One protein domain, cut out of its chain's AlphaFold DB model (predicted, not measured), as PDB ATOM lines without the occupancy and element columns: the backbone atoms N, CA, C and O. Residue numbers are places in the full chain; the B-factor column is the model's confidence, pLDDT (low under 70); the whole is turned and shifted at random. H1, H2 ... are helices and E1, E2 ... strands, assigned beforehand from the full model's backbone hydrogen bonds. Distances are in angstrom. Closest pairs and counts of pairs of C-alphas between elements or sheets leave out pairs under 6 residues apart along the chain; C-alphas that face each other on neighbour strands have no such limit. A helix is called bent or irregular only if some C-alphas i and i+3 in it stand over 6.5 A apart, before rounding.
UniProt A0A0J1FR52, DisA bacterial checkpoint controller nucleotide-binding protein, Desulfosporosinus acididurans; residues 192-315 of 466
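AT A GLANCE: This is residues 192 to 315 of the 466 residues of the protein "DisA bacterial checkpoint controller nucleotide-binding protein" of Desulfosporosinus acididurans (UniProt A0A0J1FR52). One long, strongly twisted sheet of eight strands runs through the domain, with H1 and H3 packed on one face of it as a second layer, H1 by the E5 and E6 half and H3 by the other half; H2 only grazes the sheet. E2, at one edge, bends by 86 degrees, while E5, E6, E7 and E8 fold back and forth towards the other edge. The printed part has 124 residues, with three named helices and eight named strands in the order H1, E1, H2, E2, H3, E3, E4, E5, E6, E7, E8, and its class is mixed, helices and strands. The sheet runs E2, E4, E3, E1, E5, E6, E7, E8 and is mixed, with E3 and E1 parallel. The whole is compact, with a radius of gyration of the C-alphas of 13.4 A, and rounded, spanning 40 by 31 by 25 A.

IN THESE COORDINATES: Across the sheet come E2, residues 236 to 244, 18.9 A long and bending at residue 240; E4, residues 271 to 277, 17.9 A; E3, residues 262 to 266, 13.0 A; E1, residues 216 to 219; E5, residues 286 to 292, 19.4 A; E6, residues 295 to 300, 17.5 A; E7, residues 303 to 309, 17.9 A; and E8, residues 312 to 314. C-alpha 216, where E1 begins, is at (121.769, 179.845, 206.229), and C-alpha 314, where E8 ends, is at (133.449, 194.489, 205.461). H1 is residues 192 to 205, 19.5 A long, beginning with C-alpha 192 at (125.788, 185.852, 193.084); it is irregular, with C-alphas 195 and 198 7.8 A apart. H2 is residues 224 to 228, and H3 is residues 248 to 255, 10.2 A long.

HOW THE PARTS SIT: From edge to edge the strands' lines turn by 140 degrees. E3 and E1 are parallel, at 37 degrees, with N 266 and O 218 2.7 A apart, within hydrogen-bond range. E1 and E5 are antiparallel, at 160 degrees, with N 217 and O 288 at 2.8 A. E5, E6, E7 and E8 form a meander, each strand the antiparallel neighbour of the one before; within hydrogen-bond range are N 289 and O 297, 2.8 A, in the hairpin of E5 and E6, N 298 and O 306, 2.8 A, in that of E6 and E7, and N 307 and O 314, 3.0 A, in that of E7 and E8. On the other side of E1, E3 and E4 are a hairpin, with N 265 and O 274 at 2.8 A, and E2 is antiparallel to E4, with N 239 and O 273 at 2.8 A. E1, H2, E2, with E4 and E3 between the two strands in the sheet, and E2, H3, E3, with E4 between them, are split strand-helix-strand units, two strands of one sheet that are not neighbours, with a helix between them along the chain, each with a right-handed crossover. H1 is on the sheet at a height of 9.1 A, over E5 and E6, and runs along the strands, at 22 degrees to E5 on the local plane. The closest C-alphas of H1 and E6 are those of Ser 204 and Ser 295, 6.2 A apart. H3 is on the sheet at a height of 7.3 A, over none of the strands, but only just, with 2 of its 8 C-alphas falling on E1. H1 touches H3 with residues 199 to 203 alone, about perpendicular at 86 degrees; the closest C-alphas are those of Ile 203 and Tyr 248, 5.7 A. H2 is apart from H1 and H3, and near E4. Every O i to N i+4 pair is within hydrogen-bond range in H2 and H3, but 7 of 10 in H1.

THE WHOLE: The two C-alphas farthest apart, those of Asp 231 and Gln 312, are 40.6 A apart. The printed part has no cut, and no link is long. The mean pLDDT of the printed part is 89.6, with residues 230 to 233 and residue 279 under 70.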
ATOM      1  N   PHE A 192     126.845 186.148 192.116       95.50
ATOM      2  CA  PHE A 192     125.788 185.852 193.084       95.50
ATOM      3  C   PHE A 192     125.388 187.107 193.869       95.50
ATOM      4  O   PHE A 192     124.211 187.444 193.942       95.50
ATOM      5  N   LEU A 193     126.359 187.849 194.400       96.25
ATOM      6  CA  LEU A 193     126.142 189.124 195.078       96.25
ATOM      7  C   LEU A 193     125.512 190.142 194.129       96.25
ATOM      8  O   LEU A 193     124.582 190.838 194.528       96.25
ATOM      9  N   TYR A 194     125.931 190.189 192.865       95.94
ATOM     10  CA  TYR A 194     125.370 191.131 191.897       95.94
ATOM     11  C   TYR A 194     123.844 191.004 191.761       95.94
ATOM     12  O   TYR A 194     123.141 192.023 191.707       95.94
ATOM     13  N   ALA A 195     123.350 189.763 191.758       95.69
ATOM     14  CA  ALA A 195     121.933 189.430 191.683       95.69
ATOM     15  C   ALA A 195     121.216 189.498 193.046       95.69
ATOM     16  O   ALA A 195     120.098 189.999 193.128       95.69
ATOM     17  N   CYS A 196     121.851 189.020 194.120       96.50
ATOM     18  CA  CYS A 196     121.173 188.727 195.385       96.50
ATOM     19  C   CYS A 196     121.391 189.759 196.500       96.50
ATOM     20  O   CYS A 196     120.707 189.669 197.518       96.50
ATOM     21  N   PHE A 197     122.309 190.724 196.356       95.69
ATOM     22  CA  PHE A 197     122.696 191.645 197.442       95.69
ATOM     23  C   PHE A 197     121.492 192.330 198.109       95.69
ATOM     24  O   PHE A 197     121.353 192.300 199.332       95.69
ATOM     25  N   ASP A 198     120.580 192.891 197.311       94.81
ATOM     26  CA  ASP A 198     119.392 193.585 197.821       94.81
ATOM     27  C   ASP A 198     118.400 192.611 198.477       94.81
ATOM     28  O   ASP A 198     117.844 192.908 199.536       94.81
ATOM     29  N   HIS A 199     118.227 191.415 197.907       97.12
ATOM     30  CA  HIS A 199     117.370 190.373 198.477       97.12
ATOM     31  C   HIS A 199     117.881 189.905 199.843       97.12
ATOM     32  O   HIS A 199     117.105 189.837 200.795       97.12
ATOM     33  N   ILE A 200     119.185 189.643 199.969       96.94
ATOM     34  CA  ILE A 200     119.822 189.216 201.222       96.94
ATOM     35  C   ILE A 200     119.684 190.312 202.285       96.94
ATOM     36  O   ILE A 200     119.284 190.026 203.416       96.94
ATOM     37  N   ASN A 201     119.929 191.573 201.913       95.38
ATOM     38  CA  ASN A 201     119.707 192.716 202.794       95.38
ATOM     39  C   ASN A 201     118.268 192.755 203.304       95.38
ATOM     40  O   ASN A 201     118.051 192.777 204.513       95.38
ATOM     41  N   ILE A 202     117.282 192.688 202.412       96.44
ATOM     42  CA  ILE A 202     115.871 192.705 202.799       96.44
ATOM     43  C   ILE A 202     115.554 191.527 203.732       96.44
ATOM     44  O   ILE A 202     115.040 191.747 204.828       96.44
ATOM     45  N   ILE A 203     115.930 190.298 203.370       97.12
ATOM     46  CA  ILE A 203     115.688 189.082 204.167       97.12
ATOM     47  C   ILE A 203     116.297 189.186 205.575       97.12
ATOM     48  O   ILE A 203     115.676 188.749 206.548       97.12
ATOM     49  N   SER A 204     117.479 189.796 205.712       94.94
ATOM     50  CA  SER A 204     118.151 189.983 207.007       94.94
ATOM     51  C   SER A 204     117.400 190.915 207.975       94.94
ATOM     52  O   SER A 204     117.622 190.860 209.186       94.94
ATOM     53  N   THR A 205     116.478 191.747 207.474       94.94
ATOM     54  CA  THR A 205     115.665 192.655 208.307       94.94
ATOM     55  C   THR A 205     114.386 192.010 208.846       94.94
ATOM     56  O   THR A 205     113.832 192.477 209.845       94.94
ATOM     57  N   PHE A 206     113.903 190.923 208.235       92.94
ATOM     58  CA  PHE A 206     112.654 190.297 208.660       92.94
ATOM     59  C   PHE A 206     112.817 189.535 209.979       92.94
ATOM     60  O   PHE A 206     113.657 188.640 210.132       92.94
ATOM     61  N   LYS A 207     111.921 189.826 210.924       90.19
ATOM     62  CA  LYS A 207     111.711 189.005 212.120       90.19
ATOM     63  C   LYS A 207     110.723 187.879 211.826       90.19
ATOM     64  O   LYS A 207     109.808 188.039 211.020       90.19
ATOM     65  N   TYR A 208     110.874 186.770 212.536       88.38
ATOM     66  CA  TYR A 208     109.884 185.697 212.592       88.38
ATOM     67  C   TYR A 208     109.702 185.312 214.057       88.38
ATOM     68  O   TYR A 208     110.693 185.058 214.741       88.38
ATOM     69  N   GLU A 209     108.461 185.361 214.554       88.62
ATOM     70  CA  GLU A 209     108.138 185.117 215.973       88.62
ATOM     71  C   GLU A 209     109.019 185.953 216.929       88.62
ATOM     72  O   GLU A 209     109.578 185.467 217.907       88.62
ATOM     73  N   GLY A 210     109.230 187.230 216.586       82.44
ATOM     74  CA  GLY A 210     110.057 188.171 217.357       82.44
ATOM     75  C   GLY A 210     111.575 187.984 217.219       82.44
ATOM     76  O   GLY A 210     112.325 188.893 217.574       82.44
ATOM     77  N   SER A 211     112.031 186.870 216.643       81.88
ATOM     78  CA  SER A 211     113.449 186.526 216.512       81.88
ATOM     79  C   SER A 211     114.068 187.045 215.211       81.88
ATOM     80  O   SER A 211     113.447 187.002 214.139       81.88
ATOM     81  N   PHE A 212     115.323 187.492 215.286       87.38
ATOM     82  CA  PHE A 212     116.121 187.862 214.113       87.38
ATOM     83  C   PHE A 212     116.468 186.646 213.251       87.38
ATOM     84  O   PHE A 212     116.325 185.496 213.675       87.38
ATOM     85  N   ASN A 213     116.870 186.907 212.010       88.75
ATOM     86  CA  ASN A 213     117.311 185.860 211.107       88.75
ATOM     87  C   ASN A 213     118.716 185.381 211.498       88.75
ATOM     88  O   ASN A 213     119.652 186.173 211.529       88.75
ATOM     89  N   CYS A 214     118.843 184.084 211.773       87.94
ATOM     90  CA  CYS A 214     120.121 183.407 212.010       87.94
ATOM     91  C   CYS A 214     120.262 182.159 211.122       87.94
ATOM     92  O   CYS A 214     120.922 181.191 211.503       87.94
ATOM     93  N   GLY A 215     119.520 182.127 210.010       93.38
ATOM     94  CA  GLY A 215     119.499 181.000 209.090       93.38
ATOM     95  C   GLY A 215     120.667 181.019 208.104       93.38
ATOM     96  O   GLY A 215     121.445 181.976 208.056       93.38
ATOM     97  N   LYS A 216     120.756 179.976 207.279       95.88
ATOM     98  CA  LYS A 216     121.769 179.845 206.229       95.88
ATOM     99  C   LYS A 216     121.149 179.533 204.870       95.88
ATOM    100  O   LYS A 216     120.246 178.704 204.777       95.88
ATOM    101  N   LEU A 217     121.650 180.189 203.827       96.94
ATOM    102  CA  LEU A 217     121.385 179.861 202.425       96.94
ATOM    103  C   LEU A 217     122.607 179.162 201.835       96.94
ATOM    104  O   LEU A 217     123.740 179.523 202.158       96.94
ATOM    105  N   LEU A 218     122.377 178.223 200.929       95.56
ATOM    106  CA  LEU A 218     123.395 177.637 200.068       95.56
ATOM    107  C   LEU A 218     122.958 177.841 198.622       95.56
ATOM    108  O   LEU A 218     121.861 177.446 198.263       95.56
ATOM    109  N   PHE A 219     123.795 178.456 197.800       95.25
ATOM    110  CA  PHE A 219     123.573 178.596 196.370       95.25
ATOM    111  C   PHE A 219     124.410 177.566 195.620       95.25
ATOM    112  O   PHE A 219     125.632 177.511 195.785       95.25
ATOM    113  N   ILE A 220     123.735 176.777 194.789       90.69
ATOM    114  CA  ILE A 220     124.340 175.770 193.928       90.69
ATOM    115  C   ILE A 220     124.003 176.155 192.492       90.69
ATOM    116  O   ILE A 220     122.840 176.256 192.113       90.69
ATOM    117  N   LYS A 221     125.047 176.426 191.707       85.69
ATOM    118  CA  LYS A 221     124.906 176.782 190.292       85.69
ATOM    119  C   LYS A 221     124.675 175.549 189.417       85.69
ATOM    120  O   LYS A 221     124.006 175.638 188.398       85.69
ATOM    121  N   GLU A 222     125.301 174.436 189.778       81.31
ATOM    122  CA  GLU A 222     125.164 173.170 189.065       81.31
ATOM    123  C   GLU A 222     123.864 172.457 189.459       81.31
ATOM    124  O   GLU A 222     123.093 172.948 190.285       81.31
ATOM    125  N   ASN A 223     123.604 171.298 188.857       80.38
ATOM    126  CA  ASN A 223     122.438 170.500 189.205       80.38
ATOM    127  C   ASN A 223     122.492 170.092 190.689       80.38
ATOM    128  O   ASN A 223     123.375 169.340 191.104       80.38
ATOM    129  N   ILE A 224     121.517 170.564 191.472       80.56
ATOM    130  CA  ILE A 224     121.430 170.311 192.913       80.56
ATOM    131  C   ILE A 224     121.436 168.809 193.217       80.56
ATOM    132  O   ILE A 224     122.071 168.396 194.188       80.56
ATOM    133  N   GLU A 225     120.771 167.991 192.400       76.81
ATOM    134  CA  GLU A 225     120.697 166.542 192.616       76.81
ATOM    135  C   GLU A 225     122.077 165.883 192.496       76.81
ATOM    136  O   GLU A 225     122.466 165.083 193.352       76.81
ATOM    137  N   ASP A 226     122.857 166.279 191.489       75.81
ATOM    138  CA  ASP A 226     124.208 165.761 191.265       75.81
ATOM    139  C   ASP A 226     125.172 166.209 192.375       75.81
ATOM    140  O   ASP A 226     126.019 165.429 192.836       75.81
ATOM    141  N   THR A 227     125.018 167.454 192.841       75.56
ATOM    142  CA  THR A 227     125.860 168.053 193.881       75.56
ATOM    143  C   THR A 227     125.553 167.501 195.275       75.56
ATOM    144  O   THR A 227     126.475 167.155 196.020       75.56
ATOM    145  N   LEU A 228     124.275 167.420 195.654       74.81
ATOM    146  CA  LEU A 228     123.854 167.051 197.009       74.81
ATOM    147  C   LEU A 228     123.612 165.555 197.192       74.81
ATOM    148  O   LEU A 228     123.638 165.088 198.329       74.81
ATOM    149  N   LYS A 229     123.416 164.808 196.099       72.94
ATOM    150  CA  LYS A 229     123.078 163.376 196.102       72.94
ATOM    151  C   LYS A 229     121.959 163.058 197.109       72.94
ATOM    152  O   LYS A 229     122.214 162.334 198.075       72.94
ATOM    153  N   PRO A 230     120.741 163.590 196.873       63.53
ATOM    154  CA  PRO A 230     119.528 163.388 197.673       63.53
ATOM    155  C   PRO A 230     119.386 162.009 198.311       63.53
ATOM    156  O   PRO A 230     119.197 161.893 199.517       63.53
ATOM    157  N   ASP A 231     119.576 160.968 197.499       61.97
ATOM    158  CA  ASP A 231     119.387 159.559 197.857       61.97
ATOM    159  C   ASP A 231     120.326 159.057 198.965       61.97
ATOM    160  O   ASP A 231     120.188 157.932 199.442       61.97
ATOM    161  N   LYS A 232     121.328 159.856 199.344       65.62
ATOM    162  CA  LYS A 232     122.306 159.547 200.394       65.62
ATOM    163  C   LYS A 232     122.221 160.497 201.590       65.62
ATOM    164  O   LYS A 232     123.078 160.411 202.469       65.62
ATOM    165  N   ASN A 233     121.247 161.409 201.616       69.12
ATOM    166  CA  ASN A 233     121.077 162.395 202.678       69.12
ATOM    167  C   ASN A 233     119.707 162.229 203.352       69.12
ATOM    168  O   ASN A 233     118.728 162.863 202.966       69.12
ATOM    169  N   ASP A 234     119.663 161.405 204.402       70.38
ATOM    170  CA  ASP A 234     118.442 161.098 205.165       70.38
ATOM    171  C   ASP A 234     117.824 162.327 205.871       70.38
ATOM    172  O   ASP A 234     116.702 162.267 206.371       70.38
ATOM    173  N   GLU A 235     118.538 163.458 205.914       82.00
ATOM    174  CA  GLU A 235     118.105 164.719 206.526       82.00
ATOM    175  C   GLU A 235     117.811 165.811 205.477       82.00
ATOM    176  O   GLU A 235     118.050 167.002 205.713       82.00
ATOM    177  N   MET A 236     117.320 165.417 204.298       85.00
ATOM    178  CA  MET A 236     116.945 166.327 203.217       85.00
ATOM    179  C   MET A 236     115.430 166.399 203.019       85.00
ATOM    180  O   MET A 236     114.750 165.387 202.888       85.00
ATOM    181  N   PHE A 237     114.909 167.622 202.937       89.06
ATOM    182  CA  PHE A 237     113.506 167.887 202.639       89.06
ATOM    183  C   PHE A 237     113.385 168.659 201.332       89.06
ATOM    184  O   PHE A 237     113.973 169.733 201.194       89.06
ATOM    185  N   GLU A 238     112.589 168.135 200.406       91.56
ATOM    186  CA  GLU A 238     112.250 168.782 199.140       91.56
ATOM    187  C   GLU A 238     110.936 169.565 199.253       91.56
ATOM    188  O   GLU A 238     109.944 169.109 199.833       91.56
ATOM    189  N   LEU A 239     110.923 170.766 198.686       92.06
ATOM    190  CA  LEU A 239     109.736 171.591 198.552       92.06
ATOM    191  C   LEU A 239     109.008 171.215 197.261       92.06
ATOM    192  O   LEU A 239     109.489 171.494 196.171       92.06
ATOM    193  N   ILE A 240     107.779 170.702 197.383       92.38
ATOM    194  CA  ILE A 240     106.903 170.406 196.228       92.38
ATOM    195  C   ILE A 240     106.752 171.626 195.302       92.38
ATOM    196  O   ILE A 240     106.595 171.495 194.090       92.38
ATOM    197  N   LYS A 241     106.752 172.830 195.886       94.62
ATOM    198  CA  LYS A 241     106.736 174.090 195.153       94.62
ATOM    199  C   LYS A 241     107.967 174.915 195.534       94.62
ATOM    200  O   LYS A 241     108.023 175.363 196.685       94.62
ATOM    201  N   PRO A 242     108.879 175.179 194.587       95.69
ATOM    202  CA  PRO A 242     110.031 176.033 194.832       95.69
ATOM    203  C   PRO A 242     109.615 177.449 195.237       95.69
ATOM    204  O   PRO A 242     108.575 177.966 194.805       95.69
ATOM    205  N   VAL A 243     110.423 178.090 196.081       97.81
ATOM    206  CA  VAL A 243     110.153 179.442 196.597       97.81
ATOM    207  C   VAL A 243     111.221 180.402 196.093       97.81
ATOM    208  O   VAL A 243     112.384 180.289 196.465       97.81
ATOM    209  N   LYS A 244     110.836 181.386 195.276       97.56
ATOM    210  CA  LYS A 244     111.758 182.421 194.785       97.56
ATOM    211  C   LYS A 244     112.373 183.215 195.933       97.56
ATOM    212  O   LYS A 244     111.671 183.594 196.869       97.56
ATOM    213  N   LEU A 245     113.654 183.568 195.813       97.12
ATOM    214  CA  LEU A 245     114.372 184.360 196.816       97.12
ATOM    215  C   LEU A 245     113.690 185.709 197.124       97.12
ATOM    216  O   LEU A 245     113.769 186.211 198.245       97.12
ATOM    217  N   ASN A 246     112.991 186.287 196.142       96.44
ATOM    218  CA  ASN A 246     112.255 187.540 196.304       96.44
ATOM    219  C   ASN A 246     110.914 187.402 197.058       96.44
ATOM    220  O   ASN A 246     110.316 188.416 197.422       96.44
ATOM    221  N   ASP A 247     110.464 186.181 197.364       97.44
ATOM    222  CA  ASP A 247     109.372 185.920 198.304       97.44
ATOM    223  C   ASP A 247     109.904 185.952 199.746       97.44
ATOM    224  O   ASP A 247     110.024 184.946 200.453       97.44
ATOM    225  N   TYR A 248     110.269 187.159 200.183       97.12
ATOM    226  CA  TYR A 248     111.037 187.379 201.410       97.12
ATOM    227  C   TYR A 248     110.381 186.795 202.666       97.12
ATOM    228  O   TYR A 248     111.080 186.326 203.563       97.12
ATOM    229  N   LYS A 249     109.041 186.805 202.749       95.25
ATOM    230  CA  LYS A 249     108.312 186.282 203.915       95.25
ATOM    231  C   LYS A 249     108.403 184.759 203.989       95.25
ATOM    232  O   LYS A 249     108.661 184.230 205.071       95.25
ATOM    233  N   ASN A 250     108.220 184.068 202.863       95.94
ATOM    234  CA  ASN A 250     108.318 182.612 202.824       95.94
ATOM    235  C   ASN A 250     109.768 182.147 202.993       95.94
ATOM    236  O   ASN A 250     110.019 181.275 203.824       95.94
ATOM    237  N   ILE A 251     110.730 182.798 202.331       97.56
ATOM    238  CA  ILE A 251     112.161 182.524 202.536       97.56
ATOM    239  C   ILE A 251     112.551 182.716 204.002       97.56
ATOM    240  O   ILE A 251     113.162 181.833 204.602       97.56
ATOM    241  N   ARG A 252     112.148 183.830 204.629       96.00
ATOM    242  CA  ARG A 252     112.436 184.061 206.048       96.00
ATOM    243  C   ARG A 252     111.848 182.967 206.939       96.00
ATOM    244  O   ARG A 252     112.504 182.575 207.905       96.00
ATOM    245  N   LYS A 253     110.630 182.500 206.651       95.25
ATOM    246  CA  LYS A 253     109.991 181.411 207.400       95.25
ATOM    247  C   LYS A 253     110.790 180.111 207.271       95.25
ATOM    248  O   LYS A 253     111.062 179.481 208.288       95.25
ATOM    249  N   LEU A 254     111.227 179.754 206.063       95.75
ATOM    250  CA  LEU A 254     112.060 178.569 205.813       95.75
ATOM    251  C   LEU A 254     113.415 178.656 206.536       95.75
ATOM    252  O   LEU A 254     113.824 177.720 207.223       95.75
ATOM    253  N   LEU A 255     114.056 179.826 206.492       95.62
ATOM    254  CA  LEU A 255     115.323 180.091 207.179       95.62
ATOM    255  C   LEU A 255     115.249 179.937 208.705       95.62
ATOM    256  O   LEU A 255     116.284 179.766 209.346       95.62
ATOM    257  N   GLN A 256     114.053 179.947 209.305       93.38
ATOM    258  CA  GLN A 256     113.896 179.676 210.737       93.38
ATOM    259  C   GLN A 256     114.372 178.264 211.121       93.38
ATOM    260  O   GLN A 256     114.827 178.076 212.252       93.38
ATOM    261  N   MET A 257     114.282 177.309 210.191       90.56
ATOM    262  CA  MET A 257     114.688 175.909 210.369       90.56
ATOM    263  C   MET A 257     116.139 175.658 209.933       90.56
ATOM    264  O   MET A 257     116.749 174.685 210.356       90.56
ATOM    265  N   CYS A 258     116.721 176.553 209.133       91.25
ATOM    266  CA  CYS A 258     118.049 176.384 208.533       91.25
ATOM    267  C   CYS A 258     119.149 176.975 209.420       91.25
ATOM    268  O   CYS A 258     119.855 177.897 209.019       91.25
ATOM    269  N   LYS A 259     119.227 176.510 210.668       83.88
ATOM    270  CA  LYS A 259     120.236 176.936 211.651       83.88
ATOM    271  C   LYS A 259     121.321 175.867 211.783       83.88
ATOM    272  O   LYS A 259     121.114 174.722 211.396       83.88
ATOM    273  N   GLN A 260     122.448 176.229 212.401       81.81
ATOM    274  CA  GLN A 260     123.581 175.319 212.629       81.81
ATOM    275  C   GLN A 260     124.100 174.724 211.307       81.81
ATOM    276  O   GLN A 260     124.659 175.473 210.506       81.81
ATOM    277  N   ASP A 261     123.894 173.430 211.072       84.44
ATOM    278  CA  ASP A 261     124.416 172.704 209.908       84.44
ATOM    279  C   ASP A 261     123.390 172.576 208.769       84.44
ATOM    280  O   ASP A 261     123.685 171.975 207.736       84.44
ATOM    281  N   TYR A 262     122.187 173.132 208.948       91.06
ATOM    282  CA  TYR A 262     121.132 173.117 207.937       91.06
ATOM    283  C   TYR A 262     121.175 174.360 207.054       91.06
ATOM    284  O   TYR A 262     121.305 175.486 207.539       91.06
ATOM    285  N   PHE A 263     120.978 174.151 205.757       94.75
ATOM    286  CA  PHE A 263     120.952 175.189 204.736       94.75
ATOM    287  C   PHE A 263     119.646 175.131 203.955       94.75
ATOM    288  O   PHE A 263     119.141 174.048 203.669       94.75
ATOM    289  N   LEU A 264     119.135 176.299 203.570       96.62
ATOM    290  CA  LEU A 264     118.123 176.423 202.527       96.62
ATOM    291  C   LEU A 264     118.839 176.535 201.175       96.62
ATOM    292  O   LEU A 264     119.630 177.457 200.972       96.62
ATOM    293  N   VAL A 265     118.583 175.592 200.276       95.31
ATOM    294  CA  VAL A 265     119.324 175.415 199.024       95.31
ATOM    295  C   VAL A 265     118.618 176.132 197.881       95.31
ATOM    296  O   VAL A 265     117.453 175.849 197.599       95.31
ATOM    297  N   LEU A 266     119.346 177.040 197.236       95.81
ATOM    298  CA  LEU A 266     118.962 177.801 196.055       95.81
ATOM    299  C   LEU A 266     119.623 177.217 194.803       95.81
ATOM    300  O   LEU A 266     120.809 176.879 194.841       95.81
ATOM    301  N   ASP A 267     118.877 177.178 193.704       93.25
ATOM    302  CA  ASP A 267     119.392 176.868 192.366       93.25
ATOM    303  C   ASP A 267     119.956 178.109 191.643       93.25
ATOM    304  O   ASP A 267     119.974 179.222 192.183       93.25
ATOM    305  N   GLU A 268     120.366 177.934 190.383       92.38
ATOM    306  CA  GLU A 268     120.844 179.007 189.500       92.38
ATOM    307  C   GLU A 268     119.810 180.114 189.214       92.38
ATOM    308  O   GLU A 268     120.200 181.238 188.887       92.38
ATOM    309  N   ASN A 269     118.515 179.828 189.378       94.00
ATOM    310  CA  ASN A 269     117.411 180.776 189.208       94.00
ATOM    311  C   ASN A 269     117.029 181.484 190.519       94.00
ATOM    312  O   ASN A 269     116.093 182.291 190.543       94.00
ATOM    313  N   TYR A 270     117.771 181.220 191.599       95.69
ATOM    314  CA  TYR A 270     117.524 181.735 192.943       95.69
ATOM    315  C   TYR A 270     116.174 181.278 193.516       95.69
ATOM    316  O   TYR A 270     115.508 182.019 194.250       95.69
ATOM    317  N   GLU A 271     115.761 180.057 193.191       96.56
ATOM    318  CA  GLU A 271     114.601 179.382 193.763       96.56
ATOM    319  C   GLU A 271     115.053 178.390 194.832       96.56
ATOM    320  O   GLU A 271     115.984 177.614 194.639       96.56
ATOM    321  N   ALA A 272     114.409 178.440 195.996       96.69
ATOM    322  CA  ALA A 272     114.647 177.503 197.075       96.69
ATOM    323  C   ALA A 272     113.895 176.200 196.810       96.69
ATOM    324  O   ALA A 272     112.667 176.224 196.705       96.69
ATOM    325  N   HIS A 273     114.627 175.088 196.763       93.94
ATOM    326  CA  HIS A 273     114.083 173.755 196.476       93.94
ATOM    327  C   HIS A 273     114.185 172.810 197.666       93.94
ATOM    328  O   HIS A 273     113.268 172.036 197.914       93.94
ATOM    329  N   TYR A 274     115.266 172.905 198.441       91.94
ATOM    330  CA  TYR A 274     115.534 171.971 199.533       91.94
ATOM    331  C   TYR A 274     115.914 172.706 200.806       91.94
ATOM    332  O   TYR A 274     116.499 173.788 200.756       91.94
ATOM    333  N   PHE A 275     115.659 172.090 201.956       91.12
ATOM    334  CA  PHE A 275     116.437 172.391 203.152       91.12
ATOM    335  C   PHE A 275     117.028 171.109 203.720       91.12
ATOM    336  O   PHE A 275     116.338 170.098 203.858       91.12
ATOM    337  N   CYS A 276     118.324 171.133 204.004       89.75
ATOM    338  CA  CYS A 276     119.042 169.932 204.396       89.75
ATOM    339  C   CYS A 276     120.318 170.233 205.150       89.75
ATOM    340  O   CYS A 276     120.838 171.353 205.130       89.75
ATOM    341  N   LYS A 277     120.819 169.200 205.820       87.81
ATOM    342  CA  LYS A 277     122.133 169.236 206.435       87.81
ATOM    343  C   LYS A 277     123.210 169.079 205.367       87.81
ATOM    344  O   LYS A 277     123.155 168.149 204.561       87.81
ATOM    345  N   ILE A 278     124.203 169.964 205.393       79.56
ATOM    346  CA  ILE A 278     125.355 169.908 204.489       79.56
ATOM    347  C   ILE A 278     126.607 169.649 205.330       79.56
ATOM    348  O   ILE A 278     127.058 170.556 206.028       79.56
ATOM    349  N   PRO A 279     127.173 168.427 205.300       68.69
ATOM    350  CA  PRO A 279     128.289 168.075 206.175       68.69
ATOM    351  C   PRO A 279     129.584 168.806 205.803       68.69
ATOM    352  O   PRO A 279     130.367 169.143 206.687       68.69
ATOM    353  N   VAL A 280     129.819 169.056 204.508       76.31
ATOM    354  CA  VAL A 280     131.016 169.749 204.012       76.31
ATOM    355  C   VAL A 280     130.643 170.645 202.833       76.31
ATOM    356  O   VAL A 280     130.024 170.194 201.870       76.31
ATOM    357  N   LEU A 281     131.033 171.919 202.904       81.19
ATOM    358  CA  LEU A 281     130.929 172.854 201.783       81.19
ATOM    359  C   LEU A 281     132.114 172.646 200.833       81.19
ATOM    360  O   LEU A 281     133.260 172.670 201.274       81.19
ATOM    361  N   GLN A 282     131.833 172.454 199.545       83.44
ATOM    362  CA  GLN A 282     132.854 172.335 198.502       83.44
ATOM    363  C   GLN A 282     133.382 173.715 198.102       83.44
ATOM    364  O   GLN A 282     132.688 174.711 198.293       83.44
ATOM    365  N   ASP A 283     134.581 173.780 197.518       82.50
ATOM    366  CA  ASP A 283     135.304 175.037 197.259       82.50
ATOM    367  C   ASP A 283     134.523 176.070 196.423       82.50
ATOM    368  O   ASP A 283     134.728 177.272 196.582       82.50
ATOM    369  N   GLU A 284     133.607 175.627 195.562       84.88
ATOM    370  CA  GLU A 284     132.778 176.490 194.709       84.88
ATOM    371  C   GLU A 284     131.410 176.849 195.299       84.88
ATOM    372  O   GLU A 284     130.724 177.734 194.783       84.88
ATOM    373  N   HIS A 285     131.015 176.200 196.396       90.06
ATOM    374  CA  HIS A 285     129.742 176.466 197.051       90.06
ATOM    375  C   HIS A 285     129.723 177.870 197.645       90.06
ATOM    376  O   HIS A 285     130.595 178.235 198.440       90.06
ATOM    377  N   ILE A 286     128.682 178.632 197.306       95.19
ATOM    378  CA  ILE A 286     128.449 179.964 197.857       95.19
ATOM    379  C   ILE A 286     127.379 179.842 198.934       95.19
ATOM    380  O   ILE A 286     126.258 179.436 198.645       95.19
ATOM    381  N   SER A 287     127.692 180.220 200.167       95.31
ATOM    382  CA  SER A 287     126.707 180.248 201.248       95.31
ATOM    383  C   SER A 287     126.524 181.650 201.807       95.31
ATOM    384  O   SER A 287     127.432 182.480 201.779       95.31
ATOM    385  N   VAL A 288     125.320 181.920 202.306       97.12
ATOM    386  CA  VAL A 288     124.983 183.141 203.040       97.12
ATOM    387  C   VAL A 288     124.618 182.740 204.454       97.12
ATOM    388  O   VAL A 288     123.721 181.925 204.645       97.12
ATOM    389  N   GLU A 289     125.258 183.336 205.447       94.81
ATOM    390  CA  GLU A 289     124.897 183.147 206.848       94.81
ATOM    391  C   GLU A 289     124.369 184.457 207.422       94.81
ATOM    392  O   GLU A 289     125.056 185.481 207.402       94.81
ATOM    393  N   PHE A 290     123.145 184.429 207.942       93.62
ATOM    394  CA  PHE A 290     122.571 185.552 208.674       93.62
ATOM    395  C   PHE A 290     123.020 185.480 210.135       93.62
ATOM    396  O   PHE A 290     122.996 184.408 210.740       93.62
ATOM    397  N   SER A 291     123.443 186.606 210.708       82.44
ATOM    398  CA  SER A 291     123.994 186.650 212.071       82.44
ATOM    399  C   SER A 291     123.108 187.423 213.047       82.44
ATOM    400  O   SER A 291     122.954 187.008 214.197       82.44
ATOM    401  N   SER A 292     122.502 188.524 212.603       80.94
ATOM    402  CA  SER A 292     121.627 189.375 213.413       80.94
ATOM    403  C   SER A 292     120.735 190.252 212.522       80.94
ATOM    404  O   SER A 292     120.633 190.038 211.310       80.94
ATOM    405  N   TYR A 293     120.054 191.236 213.119       86.00
ATOM    406  CA  TYR A 293     119.318 192.235 212.353       86.00
ATOM    407  C   TYR A 293     120.236 192.925 211.350       86.00
ATOM    408  O   TYR A 293     121.292 193.444 211.709       86.00
ATOM    409  N   PHE A 294     119.797 192.940 210.096       91.25
ATOM    410  CA  PHE A 294     120.470 193.655 209.023       91.25
ATOM    411  C   PHE A 294     121.953 193.287 208.839       91.25
ATOM    412  O   PHE A 294     122.758 194.115 208.407       91.25
ATOM    413  N   SER A 295     122.311 192.051 209.207       90.56
ATOM    414  CA  SER A 295     123.690 191.575 209.203       90.56
ATOM    415  C   SER A 295     123.786 190.156 208.652       90.56
ATOM    416  O   SER A 295     123.023 189.260 209.027       90.56
ATOM    417  N   TRP A 296     124.730 189.957 207.739       94.25
ATOM    418  CA  TRP A 296     124.950 188.697 207.037       94.25
ATOM    419  C   TRP A 296     126.396 188.585 206.560       94.25
ATOM    420  O   TRP A 296     127.126 189.571 206.492       94.25
ATOM    421  N   ARG A 297     126.823 187.376 206.204       94.62
ATOM    422  CA  ARG A 297     128.111 187.129 205.551       94.62
ATOM    423  C   ARG A 297     127.975 186.132 204.417       94.62
ATOM    424  O   ARG A 297     127.135 185.241 204.482       94.62
ATOM    425  N   VAL A 298     128.800 186.295 203.391       96.38
ATOM    426  CA  VAL A 298     128.916 185.366 202.266       96.38
ATOM    427  C   VAL A 298     130.226 184.613 202.369       96.38
ATOM    428  O   VAL A 298     131.279 185.217 202.575       96.38
ATOM    429  N   LEU A 299     130.152 183.298 202.199       93.88
ATOM    430  CA  LEU A 299     131.294 182.400 202.186       93.88
ATOM    431  C   LEU A 299     131.382 181.687 200.834       93.88
ATOM    432  O   LEU A 299     130.360 181.402 200.213       93.88
ATOM    433  N   ILE A 300     132.604 181.396 200.397       93.38
ATOM    434  CA  ILE A 300     132.912 180.550 199.239       93.38
ATOM    435  C   ILE A 300     133.768 179.392 199.747       93.38
ATOM    436  O   ILE A 300     134.824 179.634 200.336       93.38
ATOM    437  N   GLY A 301     133.301 178.152 199.593       88.94
ATOM    438  CA  GLY A 301     134.021 176.986 200.118       88.94
ATOM    439  C   GLY A 301     134.226 177.025 201.629       88.94
ATOM    440  O   GLY A 301     135.280 176.654 202.136       88.94
ATOM    441  N   GLY A 302     133.262 177.594 202.359       87.25
ATOM    442  CA  GLY A 302     133.359 177.802 203.804       87.25
ATOM    443  C   GLY A 302     134.328 178.911 204.244       87.25
ATOM    444  O   GLY A 302     134.412 179.189 205.438       87.25
ATOM    445  N   LYS A 303     135.028 179.589 203.324       89.88
ATOM    446  CA  LYS A 303     135.852 180.767 203.637       89.88
ATOM    447  C   LYS A 303     135.039 182.039 203.451       89.88
ATOM    448  O   LYS A 303     134.449 182.241 202.392       89.88
ATOM    449  N   GLU A 304     135.019 182.911 204.457       91.12
ATOM    450  CA  GLU A 304     134.322 184.199 204.372       91.12
ATOM    451  C   GLU A 304     134.922 185.062 203.253       91.12
ATOM    452  O   GLU A 304     136.126 185.300 203.230       91.12
ATOM    453  N   LEU A 305     134.073 185.504 202.323       93.44
ATOM    454  CA  LEU A 305     134.413 186.452 201.264       93.44
ATOM    455  C   LEU A 305     134.108 187.880 201.711       93.44
ATOM    456  O   LEU A 305     134.894 188.788 201.499       93.44
ATOM    457  N   ILE A 306     132.922 188.120 202.260       93.88
ATOM    458  CA  ILE A 306     132.511 189.463 202.666       93.88
ATOM    459  C   ILE A 306     131.435 189.343 203.731       93.88
ATOM    460  O   ILE A 306     130.572 188.467 203.653       93.88
ATOM    461  N   SER A 307     131.456 190.244 204.699       92.56
ATOM    462  CA  SER A 307     130.344 190.441 205.621       92.56
ATOM    463  C   SER A 307     129.692 191.790 205.372       92.56
ATOM    464  O   SER A 307     130.301 192.715 204.842       92.56
ATOM    465  N   CYS A 308     128.419 191.905 205.716       92.19
ATOM    466  CA  CYS A 308     127.683 193.147 205.646       92.19
ATOM    467  C   CYS A 308     126.921 193.356 206.948       92.19
ATOM    468  O   CYS A 308     126.300 192.427 207.460       92.19
ATOM    469  N   SER A 309     126.968 194.575 207.470       87.81
ATOM    470  CA  SER A 309     126.129 195.008 208.584       87.81
ATOM    471  C   SER A 309     125.646 196.421 208.310       87.81
ATOM    472  O   SER A 309     126.439 197.283 207.933       87.81
ATOM    473  N   ASN A 310     124.341 196.656 208.452       86.81
ATOM    474  CA  ASN A 310     123.722 197.964 208.219       86.81
ATOM    475  C   ASN A 310     124.084 198.575 206.847       86.81
ATOM    476  O   ASN A 310     124.435 199.746 206.746       86.81
ATOM    477  N   MET A 311     124.026 197.762 205.783       87.06
ATOM    478  CA  MET A 311     124.469 198.080 204.409       87.06
ATOM    479  C   MET A 311     125.968 198.343 204.212       87.06
ATOM    480  O   MET A 311     126.391 198.567 203.077       87.06
ATOM    481  N   GLN A 312     126.784 198.320 205.261       88.31
ATOM    482  CA  GLN A 312     128.221 198.498 205.136       88.31
ATOM    483  C   GLN A 312     128.894 197.149 204.925       88.31
ATOM    484  O   GLN A 312     128.658 196.207 205.675       88.31
ATOM    485  N   ALA A 313     129.698 197.052 203.870       90.94
ATOM    486  CA  ALA A 313     130.437 195.849 203.538       90.94
ATOM    487  C   ALA A 313     131.819 195.852 204.200       90.94
ATOM    488  O   ALA A 313     132.532 196.855 204.163       90.94
ATOM    489  N   PHE A 314     132.199 194.711 204.756       89.12
ATOM    490  CA  PHE A 314     133.449 194.489 205.461       89.12
ATOM    491  C   PHE A 314     134.206 193.340 204.805       89.12
ATOM    492  O   PHE A 314     133.636 192.293 204.486       89.12
ATOM    493  N   LEU A 315     135.511 193.529 204.640       89.62
ATOM    494  CA  LEU A 315     136.423 192.421 204.428       89.62
ATOM    495  C   LEU A 315     136.323 191.439 205.597       89.62
ATOM    496  O   LEU A 315     136.091 191.884 206.732       89.62
TER     497      LEU A 315